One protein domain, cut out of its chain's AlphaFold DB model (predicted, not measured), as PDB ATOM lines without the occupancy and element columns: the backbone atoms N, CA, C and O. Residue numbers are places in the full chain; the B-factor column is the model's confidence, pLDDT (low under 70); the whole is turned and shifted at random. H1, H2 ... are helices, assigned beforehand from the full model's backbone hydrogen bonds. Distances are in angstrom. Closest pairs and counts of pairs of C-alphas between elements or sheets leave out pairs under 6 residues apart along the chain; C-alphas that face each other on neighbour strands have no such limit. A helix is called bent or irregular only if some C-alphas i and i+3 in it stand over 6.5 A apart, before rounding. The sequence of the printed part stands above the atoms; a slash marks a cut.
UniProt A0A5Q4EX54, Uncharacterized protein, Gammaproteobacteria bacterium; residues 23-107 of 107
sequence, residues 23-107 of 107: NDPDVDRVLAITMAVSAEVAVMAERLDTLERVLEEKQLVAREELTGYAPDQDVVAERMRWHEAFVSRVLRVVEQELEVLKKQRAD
ATOM      1  N   ASN A  23     134.955 151.726 168.396       88.94
ATOM      2  CA  ASN A  23     134.639 150.398 168.930       88.94
ATOM      3  C   ASN A  23     134.171 150.451 170.392       88.94
ATOM      4  O   ASN A  23     133.478 149.541 170.839       88.94
ATOM      5  N   ASP A  24     134.590 151.481 171.130       90.44
ATOM      6  CA  ASP A  24     134.203 151.712 172.517       90.44
ATOM      7  C   ASP A  24     133.131 152.820 172.575       90.44
ATOM      8  O   ASP A  24     133.444 153.981 172.279       90.44
ATOM      9  N   PRO A  25     131.881 152.492 172.959       85.06
ATOM     10  CA  PRO A  25     130.793 153.461 173.079       85.06
ATOM     11  C   PRO A  25     131.095 154.616 174.042       85.06
ATOM     12  O   PRO A  25     130.555 155.712 173.881       85.06
ATOM     13  N   ASP A  26     131.959 154.401 175.038       87.81
ATOM     14  CA  ASP A  26     132.315 155.438 176.004       87.81
ATOM     15  C   ASP A  26     133.170 156.535 175.348       87.81
ATOM     16  O   ASP A  26     133.042 157.714 175.690       87.81
ATOM     17  N   VAL A  27     133.978 156.183 174.341       91.44
ATOM     18  CA  VAL A  27     134.768 157.145 173.551       91.44
ATOM     19  C   VAL A  27     133.854 158.011 172.687       91.44
ATOM     20  O   VAL A  27     134.016 159.234 172.656       91.44
ATOM     21  N   ASP A  28     132.854 157.407 172.041       86.62
ATOM     22  CA  ASP A  28     131.835 158.141 171.284       86.62
ATOM     23  C   ASP A  28     131.052 159.109 172.185       86.62
ATOM     24  O   ASP A  28     130.789 160.254 171.801       86.62
ATOM     25  N   ARG A  29     130.737 158.695 173.419       85.19
ATOM     26  CA  ARG A  29     130.059 159.548 174.405       85.19
ATOM     27  C   ARG A  29     130.907 160.757 174.794       85.19
ATOM     28  O   ARG A  29     130.406 161.883 174.778       85.19
ATOM     29  N   VAL A  30     132.184 160.549 175.115       90.75
ATOM     30  CA  VAL A  30     133.105 161.645 175.457       90.75
ATOM     31  C   VAL A  30     133.291 162.591 174.272       90.75
ATOM     32  O   VAL A  30     133.260 163.809 174.464       90.75
ATOM     33  N   LEU A  31     133.425 162.069 173.048       88.44
ATOM     34  CA  LEU A  31     133.518 162.899 171.849       88.44
ATOM     35  C   LEU A  31     132.249 163.740 171.655       88.44
ATOM     36  O   LEU A  31     132.350 164.941 171.409       88.44
ATOM     37  N   ALA A  32     131.065 163.145 171.815       85.06
ATOM     38  CA  ALA A  32     129.794 163.854 171.684       85.06
ATOM     39  C   ALA A  32     129.659 165.000 172.701       85.06
ATOM     40  O   ALA A  32     129.297 166.115 172.322       85.06
ATOM     41  N   ILE A  33     130.002 164.748 173.971       85.62
ATOM     42  CA  ILE A  33     130.036 165.773 175.028       85.62
ATOM     43  C   ILE A  33     131.028 166.876 174.655       85.62
ATOM     44  O   ILE A  33     130.691 168.056 174.705       85.62
ATOM     45  N   THR A  34     132.238 166.499 174.237       91.00
ATOM     46  CA  THR A  34     133.299 167.453 173.889       91.00
ATOM     47  C   THR A  34     132.870 168.359 172.739       91.00
ATOM     48  O   THR A  34     132.998 169.575 172.845       91.00
ATOM     49  N   MET A  35     132.290 167.800 171.674       85.19
ATOM     50  CA  MET A  35     131.787 168.583 170.543       85.19
ATOM     51  C   MET A  35     130.638 169.511 170.948       85.19
ATOM     52  O   MET A  35     130.605 170.660 170.506       85.19
ATOM     53  N   ALA A  36     129.730 169.055 171.818       83.75
ATOM     54  CA  ALA A  36     128.662 169.898 172.350       83.75
ATOM     55  C   ALA A  36     129.222 171.093 173.144       83.75
ATOM     56  O   ALA A  36     128.801 172.228 172.917       83.75
ATOM     57  N   VAL A  37     130.220 170.865 174.010       88.38
ATOM     58  CA  VAL A  37     130.920 171.944 174.729       88.38
ATOM     59  C   VAL A  37     131.590 172.899 173.747       88.38
ATOM     60  O   VAL A  37     131.403 174.106 173.860       88.38
ATOM     61  N   SER A  38     132.349 172.385 172.775       82.44
ATOM     62  CA  SER A  38     133.058 173.216 171.795       82.44
ATOM     63  C   SER A  38     132.108 174.119 171.007       82.44
ATOM     64  O   SER A  38     132.408 175.298 170.828       82.44
ATOM     65  N   ALA A  39     130.955 173.596 170.579       79.44
ATOM     66  CA  ALA A  39     129.955 174.369 169.849       79.44
ATOM     67  C   ALA A  39     129.365 175.499 170.706       79.44
ATOM     68  O   ALA A  39     129.304 176.646 170.264       79.44
ATOM     69  N   GLU A  40     128.973 175.206 171.947       84.06
ATOM     70  CA  GLU A  40     128.429 176.228 172.847       84.06
ATOM     71  C   GLU A  40     129.490 177.280 173.220       84.06
ATOM     72  O   GLU A  40     129.177 178.468 173.271       84.06
ATOM     73  N   VAL A  41     130.750 176.877 173.429       89.06
ATOM     74  CA  VAL A  41     131.864 177.803 173.707       89.06
ATOM     75  C   VAL A  41     132.120 178.731 172.522       89.06
ATOM     76  O   VAL A  41     132.278 179.933 172.734       89.06
ATOM     77  N   ALA A  42     132.114 178.214 171.290       77.44
ATOM     78  CA  ALA A  42     132.291 179.030 170.089       77.44
ATOM     79  C   ALA A  42     131.191 180.097 169.969       77.44
ATOM     80  O   ALA A  42     131.491 181.285 169.855       77.44
ATOM     81  N   VAL A  43     129.920 179.698 170.120       87.06
ATOM     82  CA  VAL A  43     128.776 180.626 170.087       87.06
ATOM     83  C   VAL A  43     128.871 181.674 171.200       87.06
ATOM     84  O   VAL A  43     128.572 182.848 170.978       87.06
ATOM     85  N   MET A  44     129.274 181.281 172.410       88.69
ATOM     86  CA  MET A  44     129.435 182.218 173.525       88.69
ATOM     87  C   MET A  44     130.568 183.221 173.278       88.69
ATOM     88  O   MET A  44     130.383 184.403 173.561       88.69
ATOM     89  N   ALA A  45     131.698 182.778 172.719       82.25
ATOM     90  CA  ALA A  45     132.826 183.645 172.383       82.25
ATOM     91  C   ALA A  45     132.454 184.679 171.308       82.25
ATOM     92  O   ALA A  45     132.710 185.867 171.488       82.25
ATOM     93  N   GLU A  46     131.776 184.255 170.236       85.69
ATOM     94  CA  GLU A  46     131.309 185.150 169.165       85.69
ATOM     95  C   GLU A  46     130.300 186.187 169.677       85.69
ATOM     96  O   GLU A  46     130.364 187.373 169.336       85.69
ATOM     97  N   ARG A  47     129.364 185.760 170.534       93.25
ATOM     98  CA  ARG A  47     128.379 186.668 171.133       93.25
ATOM     99  C   ARG A  47     129.018 187.659 172.095       93.25
ATOM    100  O   ARG A  47     128.553 188.796 172.151       93.25
ATOM    101  N   LEU A  48     130.042 187.247 172.842       90.69
ATOM    102  CA  LEU A  48     130.776 188.136 173.735       90.69
ATOM    103  C   LEU A  48     131.544 189.200 172.939       90.69
ATOM    104  O   LEU A  48     131.347 190.379 173.209       90.69
ATOM    105  N   ASP A  49     132.306 188.812 171.908       88.56
ATOM    106  CA  ASP A  49     133.006 189.767 171.025       88.56
ATOM    107  C   ASP A  49     132.021 190.755 170.379       88.56
ATOM    108  O   ASP A  49     132.248 191.965 170.386       88.56
ATOM    109  N   THR A  50     130.867 190.266 169.910       91.31
ATOM    110  CA  THR A  50     129.812 191.129 169.354       91.31
ATOM    111  C   THR A  50     129.301 192.141 170.383       91.31
ATOM    112  O   THR A  50     129.145 193.319 170.063       91.31
ATOM    113  N   LEU A  51     129.027 191.703 171.617       92.94
ATOM    114  CA  LEU A  51     128.559 192.589 172.686       92.94
ATOM    115  C   LEU A  51     129.610 193.644 173.040       92.94
ATOM    116  O   LEU A  51     129.265 194.819 173.140       92.94
ATOM    117  N   GLU A  52     130.873 193.244 173.185       88.94
ATOM    118  CA  GLU A  52     131.978 194.157 173.486       88.94
ATOM    119  C   GLU A  52     132.131 195.231 172.403       88.94
ATOM    120  O   GLU A  52     132.167 196.418 172.723       88.94
ATOM    121  N   ARG A  53     132.119 194.843 171.120       87.69
ATOM    122  CA  ARG A  53     132.208 195.789 169.994       87.69
ATOM    123  C   ARG A  53     131.041 196.765 169.955       87.69
ATOM    124  O   ARG A  53     131.255 197.950 169.731       87.69
ATOM    125  N   VAL A  54     129.816 196.287 170.179       93.00
ATOM    126  CA  VAL A  54     128.623 197.148 170.184       93.00
ATOM    127  C   VAL A  54     128.665 198.144 171.347       93.00
ATOM    128  O   VAL A  54     128.251 199.292 171.185       93.00
ATOM    129  N   LEU A  55     129.146 197.730 172.523       91.69
ATOM    130  CA  LEU A  55     129.301 198.622 173.674       91.69
ATOM    131  C   LEU A  55     130.393 199.675 173.440       91.69
ATOM    132  O   LEU A  55     130.185 200.842 173.779       91.69
ATOM    133  N   GLU A  56     131.507 199.278 172.820       86.81
ATOM    134  CA  GLU A  56     132.613 200.166 172.449       86.81
ATOM    135  C   GLU A  56     132.199 201.172 171.363       86.81
ATOM    136  O   GLU A  56     132.419 202.372 171.525       86.81
ATOM    137  N   GLU A  57     131.518 200.726 170.298       91.38
ATOM    138  CA  GLU A  57     131.001 201.592 169.224       91.38
ATOM    139  C   GLU A  57     130.052 202.666 169.772       91.38
ATOM    140  O   GLU A  57     130.078 203.821 169.343       91.38
ATOM    141  N   LYS A  58     129.238 202.298 170.763       93.38
ATOM    142  CA  LYS A  58     128.321 203.222 171.437       93.38
ATOM    143  C   LYS A  58     128.983 204.059 172.532       93.38
ATOM    144  O   LYS A  58     128.300 204.899 173.112       93.38
ATOM    145  N   GLN A  59     130.270 203.836 172.816       88.81
ATOM    146  CA  GLN A  59     131.036 204.508 173.871       88.81
ATOM    147  C   GLN A  59     130.358 204.413 175.250       88.81
ATOM    148  O   GLN A  59     130.403 205.353 176.040       88.81
ATOM    149  N   LEU A  60     129.681 203.290 175.525       89.50
ATOM    150  CA  LEU A  60     128.883 203.114 176.746       89.50
ATOM    151  C   LEU A  60     129.670 202.509 177.905       89.50
ATOM    152  O   LEU A  60     129.328 202.769 179.053       89.50
ATOM    153  N   VAL A  61     130.656 201.662 177.606       85.44
ATOM    154  CA  VAL A  61     131.403 200.882 178.601       85.44
ATOM    155  C   VAL A  61     132.859 200.802 178.160       85.44
ATOM    156  O   VAL A  61     133.138 200.460 177.009       85.44
ATOM    157  N   ALA A  62     133.785 201.102 179.069       80.69
ATOM    158  CA  ALA A  62     135.214 200.910 178.832       80.69
ATOM    159  C   ALA A  62     135.610 199.438 179.071       80.69
ATOM    160  O   ALA A  62     135.035 198.761 179.926       80.69
ATOM    161  N   ARG A  63     136.615 198.915 178.354       74.56
ATOM    162  CA  ARG A  63     137.060 197.511 178.520       74.56
ATOM    163  C   ARG A  63     137.494 197.186 179.954       74.56
ATOM    164  O   ARG A  63     137.339 196.056 180.421       74.56
ATOM    165  N   GLU A  64     138.015 198.177 180.665       80.75
ATOM    166  CA  GLU A  64     138.442 198.051 182.055       80.75
ATOM    167  C   GLU A  64     137.248 197.829 182.998       80.75
ATOM    168  O   GLU A  64     137.357 197.056 183.951       80.75
ATOM    169  N   GLU A  65     136.089 198.429 182.706       82.75
ATOM    170  CA  GLU A  65     134.858 198.255 183.490       82.75
ATOM    171  C   GLU A  65     134.295 196.834 183.362       82.75
ATOM    172  O   GLU A  65     133.814 196.273 184.346       82.75
ATOM    173  N   LEU A  66     134.415 196.214 182.181       81.50
ATOM    174  CA  LEU A  66     134.028 194.813 181.976       81.50
ATOM    175  C   LEU A  66     134.899 193.860 182.800       81.50
ATOM    176  O   LEU A  66     134.390 192.922 183.412       81.50
ATOM    177  N   THR A  67     136.207 194.121 182.849       78.62
ATOM    178  CA  THR A  67     137.162 193.280 183.588       78.62
ATOM    179  C   THR A  67     136.991 193.422 185.104       78.62
ATOM    180  O   THR A  67     137.180 192.459 185.845       78.62
ATOM    181  N   GLY A  68     136.614 194.616 185.573       86.31
ATOM    182  CA  GLY A  68     136.387 194.914 186.990       86.31
ATOM    183  C   GLY A  68     134.993 194.558 187.517       86.31
ATOM    184  O   GLY A  68     134.732 194.764 188.702       86.31
ATOM    185  N   TYR A  69     134.088 194.057 186.672       89.12
ATOM    186  CA  TYR A  69     132.702 193.813 187.064       89.12
ATOM    187  C   TYR A  69     132.577 192.715 188.133       89.12
ATOM    188  O   TYR A  69     132.911 191.548 187.907       89.12
ATOM    189  N   ALA A  70     132.011 193.083 189.284       90.19
ATOM    190  CA  ALA A  70     131.688 192.171 190.374       90.19
ATOM    191  C   ALA A  70     130.163 191.948 190.436       90.19
ATOM    192  O   ALA A  70     129.431 192.893 190.737       90.19
ATOM    193  N   PRO A  71     129.662 190.732 190.147       89.69
ATOM    194  CA  PRO A  71     128.235 190.446 190.226       89.69
ATOM    195  C   PRO A  71     127.757 190.418 191.681       89.69
ATOM    196  O   PRO A  71     128.450 189.912 192.566       89.69
ATOM    197  N   ASP A  72     126.546 190.916 191.914       93.94
ATOM    198  CA  ASP A  72     125.843 190.749 193.185       93.94
ATOM    199  C   ASP A  72     125.203 189.350 193.308       93.94
ATOM    200  O   ASP A  72     125.322 188.494 192.424       93.94
ATOM    201  N   GLN A  73     124.532 189.096 194.435       92.12
ATOM    202  CA  GLN A  73     123.934 187.788 194.717       92.12
ATOM    203  C   GLN A  73     122.808 187.416 193.744       92.12
ATOM    204  O   GLN A  73     122.671 186.238 193.407       92.12
ATOM    205  N   ASP A  74     122.046 188.393 193.256       93.44
ATOM    206  CA  ASP A  74     120.930 188.148 192.344       93.44
ATOM    207  C   ASP A  74     121.449 187.741 190.961       93.44
ATOM    208  O   ASP A  74     120.993 186.749 190.381       93.44
ATOM    209  N   VAL A  75     122.483 188.434 190.474       90.94
ATOM    210  CA  VAL A  75     123.171 188.095 189.222       90.94
ATOM    211  C   VAL A  75     123.838 186.723 189.320       90.94
ATOM    212  O   VAL A  75     123.781 185.935 188.372       90.94
ATOM    213  N   VAL A  76     124.452 186.390 190.459       88.38
ATOM    214  CA  VAL A  76     125.020 185.051 190.681       88.38
ATOM    215  C   VAL A  76     123.927 183.982 190.637       88.38
ATOM    216  O   VAL A  76     124.090 182.981 189.938       88.38
ATOM    217  N   ALA A  77     122.797 184.193 191.315       84.81
ATOM    218  CA  ALA A  77     121.684 183.246 191.310       84.81
ATOM    219  C   ALA A  77     121.105 183.041 189.899       84.81
ATOM    220  O   ALA A  77     120.758 181.922 189.518       84.81
ATOM    221  N   GLU A  78     121.029 184.102 189.094       86.44
ATOM    222  CA  GLU A  78     120.636 183.997 187.690       86.44
ATOM    223  C   GLU A  78     121.644 183.205 186.852       86.44
ATOM    224  O   GLU A  78     121.253 182.298 186.110       86.44
ATOM    225  N   ARG A  79     122.942 183.474 187.021       89.12
ATOM    226  CA  ARG A  79     124.008 182.724 186.343       89.12
ATOM    227  C   ARG A  79     123.984 181.243 186.703       89.12
ATOM    228  O   ARG A  79     124.219 180.424 185.823       89.12
ATOM    229  N   MET A  80     123.650 180.890 187.943       83.56
ATOM    230  CA  MET A  80     123.505 179.492 188.361       83.56
ATOM    231  C   MET A  80     122.388 178.777 187.589       83.56
ATOM    232  O   MET A  80     122.608 177.673 187.097       83.56
ATOM    233  N   ARG A  81     121.235 179.429 187.377       82.75
ATOM    234  CA  ARG A  81     120.149 178.870 186.543       82.75
ATOM    235  C   ARG A  81     120.587 178.677 185.091       82.75
ATOM    236  O   ARG A  81     120.260 177.679 184.453       82.75
ATOM    237  N   TRP A  82     121.346 179.628 184.545       82.38
ATOM    238  CA  TRP A  82     121.891 179.493 183.191       82.38
ATOM    239  C   TRP A  82     122.939 178.383 183.098       82.38
ATOM    240  O   TRP A  82     122.993 177.690 182.080       82.38
ATOM    241  N   HIS A  83     123.752 178.219 184.143       80.88
ATOM    242  CA  HIS A  83     124.773 177.185 184.235       80.88
ATOM    243  C   HIS A  83     124.150 175.790 184.241       80.88
ATOM    244  O   HIS A  83     124.597 174.934 183.487       80.88
ATOM    245  N   GLU A  84     123.071 175.587 184.995       80.75
ATOM    246  CA  GLU A  84     122.317 174.329 184.990       80.75
ATOM    247  C   GLU A  84     121.823 173.984 183.579       80.75
ATOM    248  O   GLU A  84     122.130 172.917 183.049       80.75
ATOM    249  N   ALA A  85     121.179 174.939 182.900       81.25
ATOM    250  CA  ALA A  85     120.724 174.728 181.528       81.25
ATOM    251  C   ALA A  85     121.882 174.432 180.552       81.25
ATOM    252  O   ALA A  85     121.696 173.696 179.582       81.25
ATOM    253  N   PHE A  86     123.059 175.032 180.760       79.31
ATOM    254  CA  PHE A  86     124.261 174.752 179.968       79.31
ATOM    255  C   PHE A  86     124.779 173.331 180.205       79.31
ATOM    256  O   PHE A  86     125.030 172.611 179.238       79.31
ATOM    257  N   VAL A  87     124.874 172.905 181.465       80.69
ATOM    258  CA  VAL A  87     125.296 171.549 181.828       80.69
ATOM    259  C   VAL A  87     124.365 170.506 181.208       80.69
ATOM    260  O   VAL A  87     124.862 169.566 180.593       80.69
ATOM    261  N   SER A  88     123.043 170.702 181.247       82.69
ATOM    262  CA  SER A  88     122.089 169.787 180.595       82.69
ATOM    263  C   SER A  88     122.275 169.706 179.077       82.69
ATOM    264  O   SER A  88     122.219 168.623 178.496       82.69
ATOM    265  N   ARG A  89     122.569 170.826 178.393       82.94
ATOM    266  CA  ARG A  89     122.867 170.795 176.944       82.94
ATOM    267  C   ARG A  89     124.113 169.972 176.636       82.94
ATOM    268  O   ARG A  89     124.102 169.187 175.690       82.94
ATOM    269  N   VAL A  90     125.156 170.136 177.445       82.56
ATOM    270  CA  VAL A  90     126.426 169.412 177.315       82.56
ATOM    271  C   VAL A  90     126.254 167.919 177.611       82.56
ATOM    272  O   VAL A  90     126.758 167.076 176.871       82.56
ATOM    273  N   LEU A  91     125.509 167.579 178.665       83.38
ATOM    274  CA  LEU A  91     125.299 166.204 179.126       83.38
ATOM    275  C   LEU A  91     124.116 165.496 178.462       83.38
ATOM    276  O   LEU A  91     123.813 164.353 178.805       83.38
ATOM    277  N   ARG A  92     123.493 166.109 177.454       84.75
ATOM    278  CA  ARG A  92     122.357 165.555 176.706       84.75
ATOM    279  C   ARG A  92     122.537 164.100 176.274       84.75
ATOM    280  O   ARG A  92     121.563 163.353 176.248       84.75
ATOM    281  N   VAL A  93     123.747 163.688 175.886       83.31
ATOM    282  CA  VAL A  93     124.000 162.290 175.492       83.31
ATOM    283  C   VAL A  93     123.744 161.321 176.648       83.31
ATOM    284  O   VAL A  93     123.077 160.311 176.445       83.31
ATOM    285  N   VAL A  94     124.172 161.681 177.858       84.62
ATOM    286  CA  VAL A  94     123.998 160.888 179.080       84.62
ATOM    287  C   VAL A  94     122.529 160.865 179.490       84.62
ATOM    288  O   VAL A  94     121.990 159.812 179.824       84.62
ATOM    289  N   GLU A  95     121.855 162.018 179.428       85.19
ATOM    290  CA  GLU A  95     120.434 162.122 179.774       85.19
ATOM    291  C   GLU A  95     119.564 161.237 178.872       85.19
ATOM    292  O   GLU A  95     118.686 160.524 179.352       85.19
ATOM    293  N   GLN A  96     119.840 161.216 177.567       84.06
ATOM    294  CA  GLN A  96     119.081 160.384 176.633       84.06
ATOM    295  C   GLN A  96     119.302 158.887 176.851       84.06
ATOM    296  O   GLN A  96     118.354 158.109 176.758       84.06
ATOM    297  N   GLU A  97     120.527 158.467 177.159       85.00
ATOM    298  CA  GLU A  97     120.814 157.067 177.483       85.00
ATOM    299  C   GLU A  97     120.137 156.630 178.780       85.00
ATOM    300  O   GLU A  97     119.568 155.540 178.840       85.00
ATOM    301  N   LEU A  98     120.131 157.495 179.799       86.25
ATOM    302  CA  LEU A  98     119.411 157.242 181.041       86.25
ATOM    303  C   LEU A  98     117.912 157.029 180.783       86.25
ATOM    304  O   LEU A  98     117.314 156.122 181.361       86.25
ATOM    305  N   GLU A  99     117.302 157.827 179.904       85.50
ATOM    306  CA  GLU A  99     115.895 157.657 179.523       85.50
ATOM    307  C   GLU A  99     115.635 156.348 178.764       85.50
ATOM    308  O   GLU A  99     114.612 155.697 178.992       85.50
ATOM    309  N   VAL A 100     116.563 155.911 177.906       84.31
ATOM    310  CA  VAL A 100     116.478 154.594 177.252       84.31
ATOM    311  C   VAL A 100     116.531 153.468 178.290       84.31
ATOM    312  O   VAL A 100     115.678 152.582 178.266       84.31
ATOM    313  N   LEU A 101     117.469 153.530 179.239       84.69
ATOM    314  CA  LEU A 101     117.608 152.533 180.308       84.69
ATOM    315  C   LEU A 101     116.378 152.484 181.227       84.69
ATOM    316  O   LEU A 101     115.943 151.402 181.622       84.69
ATOM    317  N   LYS A 102     115.788 153.640 181.564       84.06
ATOM    318  CA  LYS A 102     114.549 153.706 182.357       84.06
ATOM    319  C   LYS A 102     113.385 153.014 181.651       84.06
ATOM    320  O   LYS A 102     112.656 152.278 182.309       84.06
ATOM    321  N   LYS A 103     113.228 153.224 180.339       81.81
ATOM    322  CA  LYS A 103     112.185 152.565 179.533       81.81
ATOM    323  C   LYS A 103     112.386 151.049 179.490       81.81
ATOM    324  O   LYS A 103     111.461 150.320 179.804       81.81
ATOM    325  N   GLN A 104     113.616 150.590 179.251       77.19
ATOM    326  CA  GLN A 104     113.958 149.159 179.227       77.19
ATOM    327  C   GLN A 104     113.713 148.425 180.556       77.19
ATOM    328  O   GLN A 104     113.556 147.213 180.554       77.19
ATOM    329  N   ARG A 105     113.732 149.133 181.694       75.00
ATOM    330  CA  ARG A 105     113.452 148.561 183.023       75.00
ATOM    331  C   ARG A 105     111.958 148.549 183.374       75.00
ATOM    332  O   ARG A 105     111.573 147.878 184.330       75.00
ATOM    333  N   ALA A 106     111.155 149.360 182.689       70.75
ATOM    334  CA  ALA A 106     109.716 149.471 182.915       70.75
ATOM    335  C   ALA A 106     108.901 148.455 182.091       70.75
ATOM    336  O   ALA A 106     107.751 148.200 182.450       70.75
ATOM    337  N   ASP A 107     109.507 147.896 181.038       55.03
ATOM    338  CA  ASP A 107     109.005 146.793 180.207       55.03
ATOM    339  C   ASP A 107     109.441 145.419 180.757       55.03
ATOM    340  O   ASP A 107     108.662 144.448 180.604       55.03
TER     341      ASP A 107
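Overview. This is residues 23 to 107 of the 107 residues of an uncharacterized protein of Gammaproteobacteria bacterium (UniProt A0A5Q4EX54). The longest helix, H3, is bent into a wide V, and the point of the V packs on the long helix H1 near residues 29 to 37. H1, H3a and the stretch with the short helix H2 frame an open triangle, while residues 95 to 107, mostly in H3b, stick out beyond the contact. The printed part has 85 residues with three named helices, in the order H1, H2, H3, and no named strand; the class is all helix. It is extended, with a radius of gyration of the C-alphas of 18.9 A, and spans 61 by 31 by 17 A.

Arrangement. H3, residues 73 to 106, was assigned as one helix by its hydrogen bonds but is bent: C-alphas 90 and 93 are 7.7 A apart. Its arms, H3a with residues 73 to 90 and H3b with residues 93 to 106, run the same way at a steep tilt of 68 degrees, only just short of about perpendicular. H3a, with residues 89 to 90 alone, touches H1, residues 25 to 57; the closest C-alphas, of Val 90 and Ala 36, are 5.5 A apart. They run opposite ways at a steep tilt of 42 degrees. H3b touches H1 with residues 93 to 94 alone, the closest C-alphas, of Val 93 and Arg 29, being 6.7 A apart. H2, residues 63 to 67, is close to H1 but not clearly touching, at 7.9 A between the closest C-alphas, of Arg 63 and Glu 52. H2 is apart from both arms. In H1, H2, H3a and H3b every O i to N i+4 pair is within hydrogen-bond range.

Along the chain. H3a is 25.4 A long and H3b 20.6 A, ending at C-alpha 106 (109.716, 149.471, 182.915). H1 is 48.3 A long, from C-alpha 25 (130.793, 153.461, 173.079). H2 is 6.6 A long.

Size, cuts and confidence. The C-alphas farthest apart, of Gln 59 and Asp 107, are 62.1 A apart. The printed part has no cut, and both links are tight. Its mean pLDDT is 85.3; residue 107 is under 70.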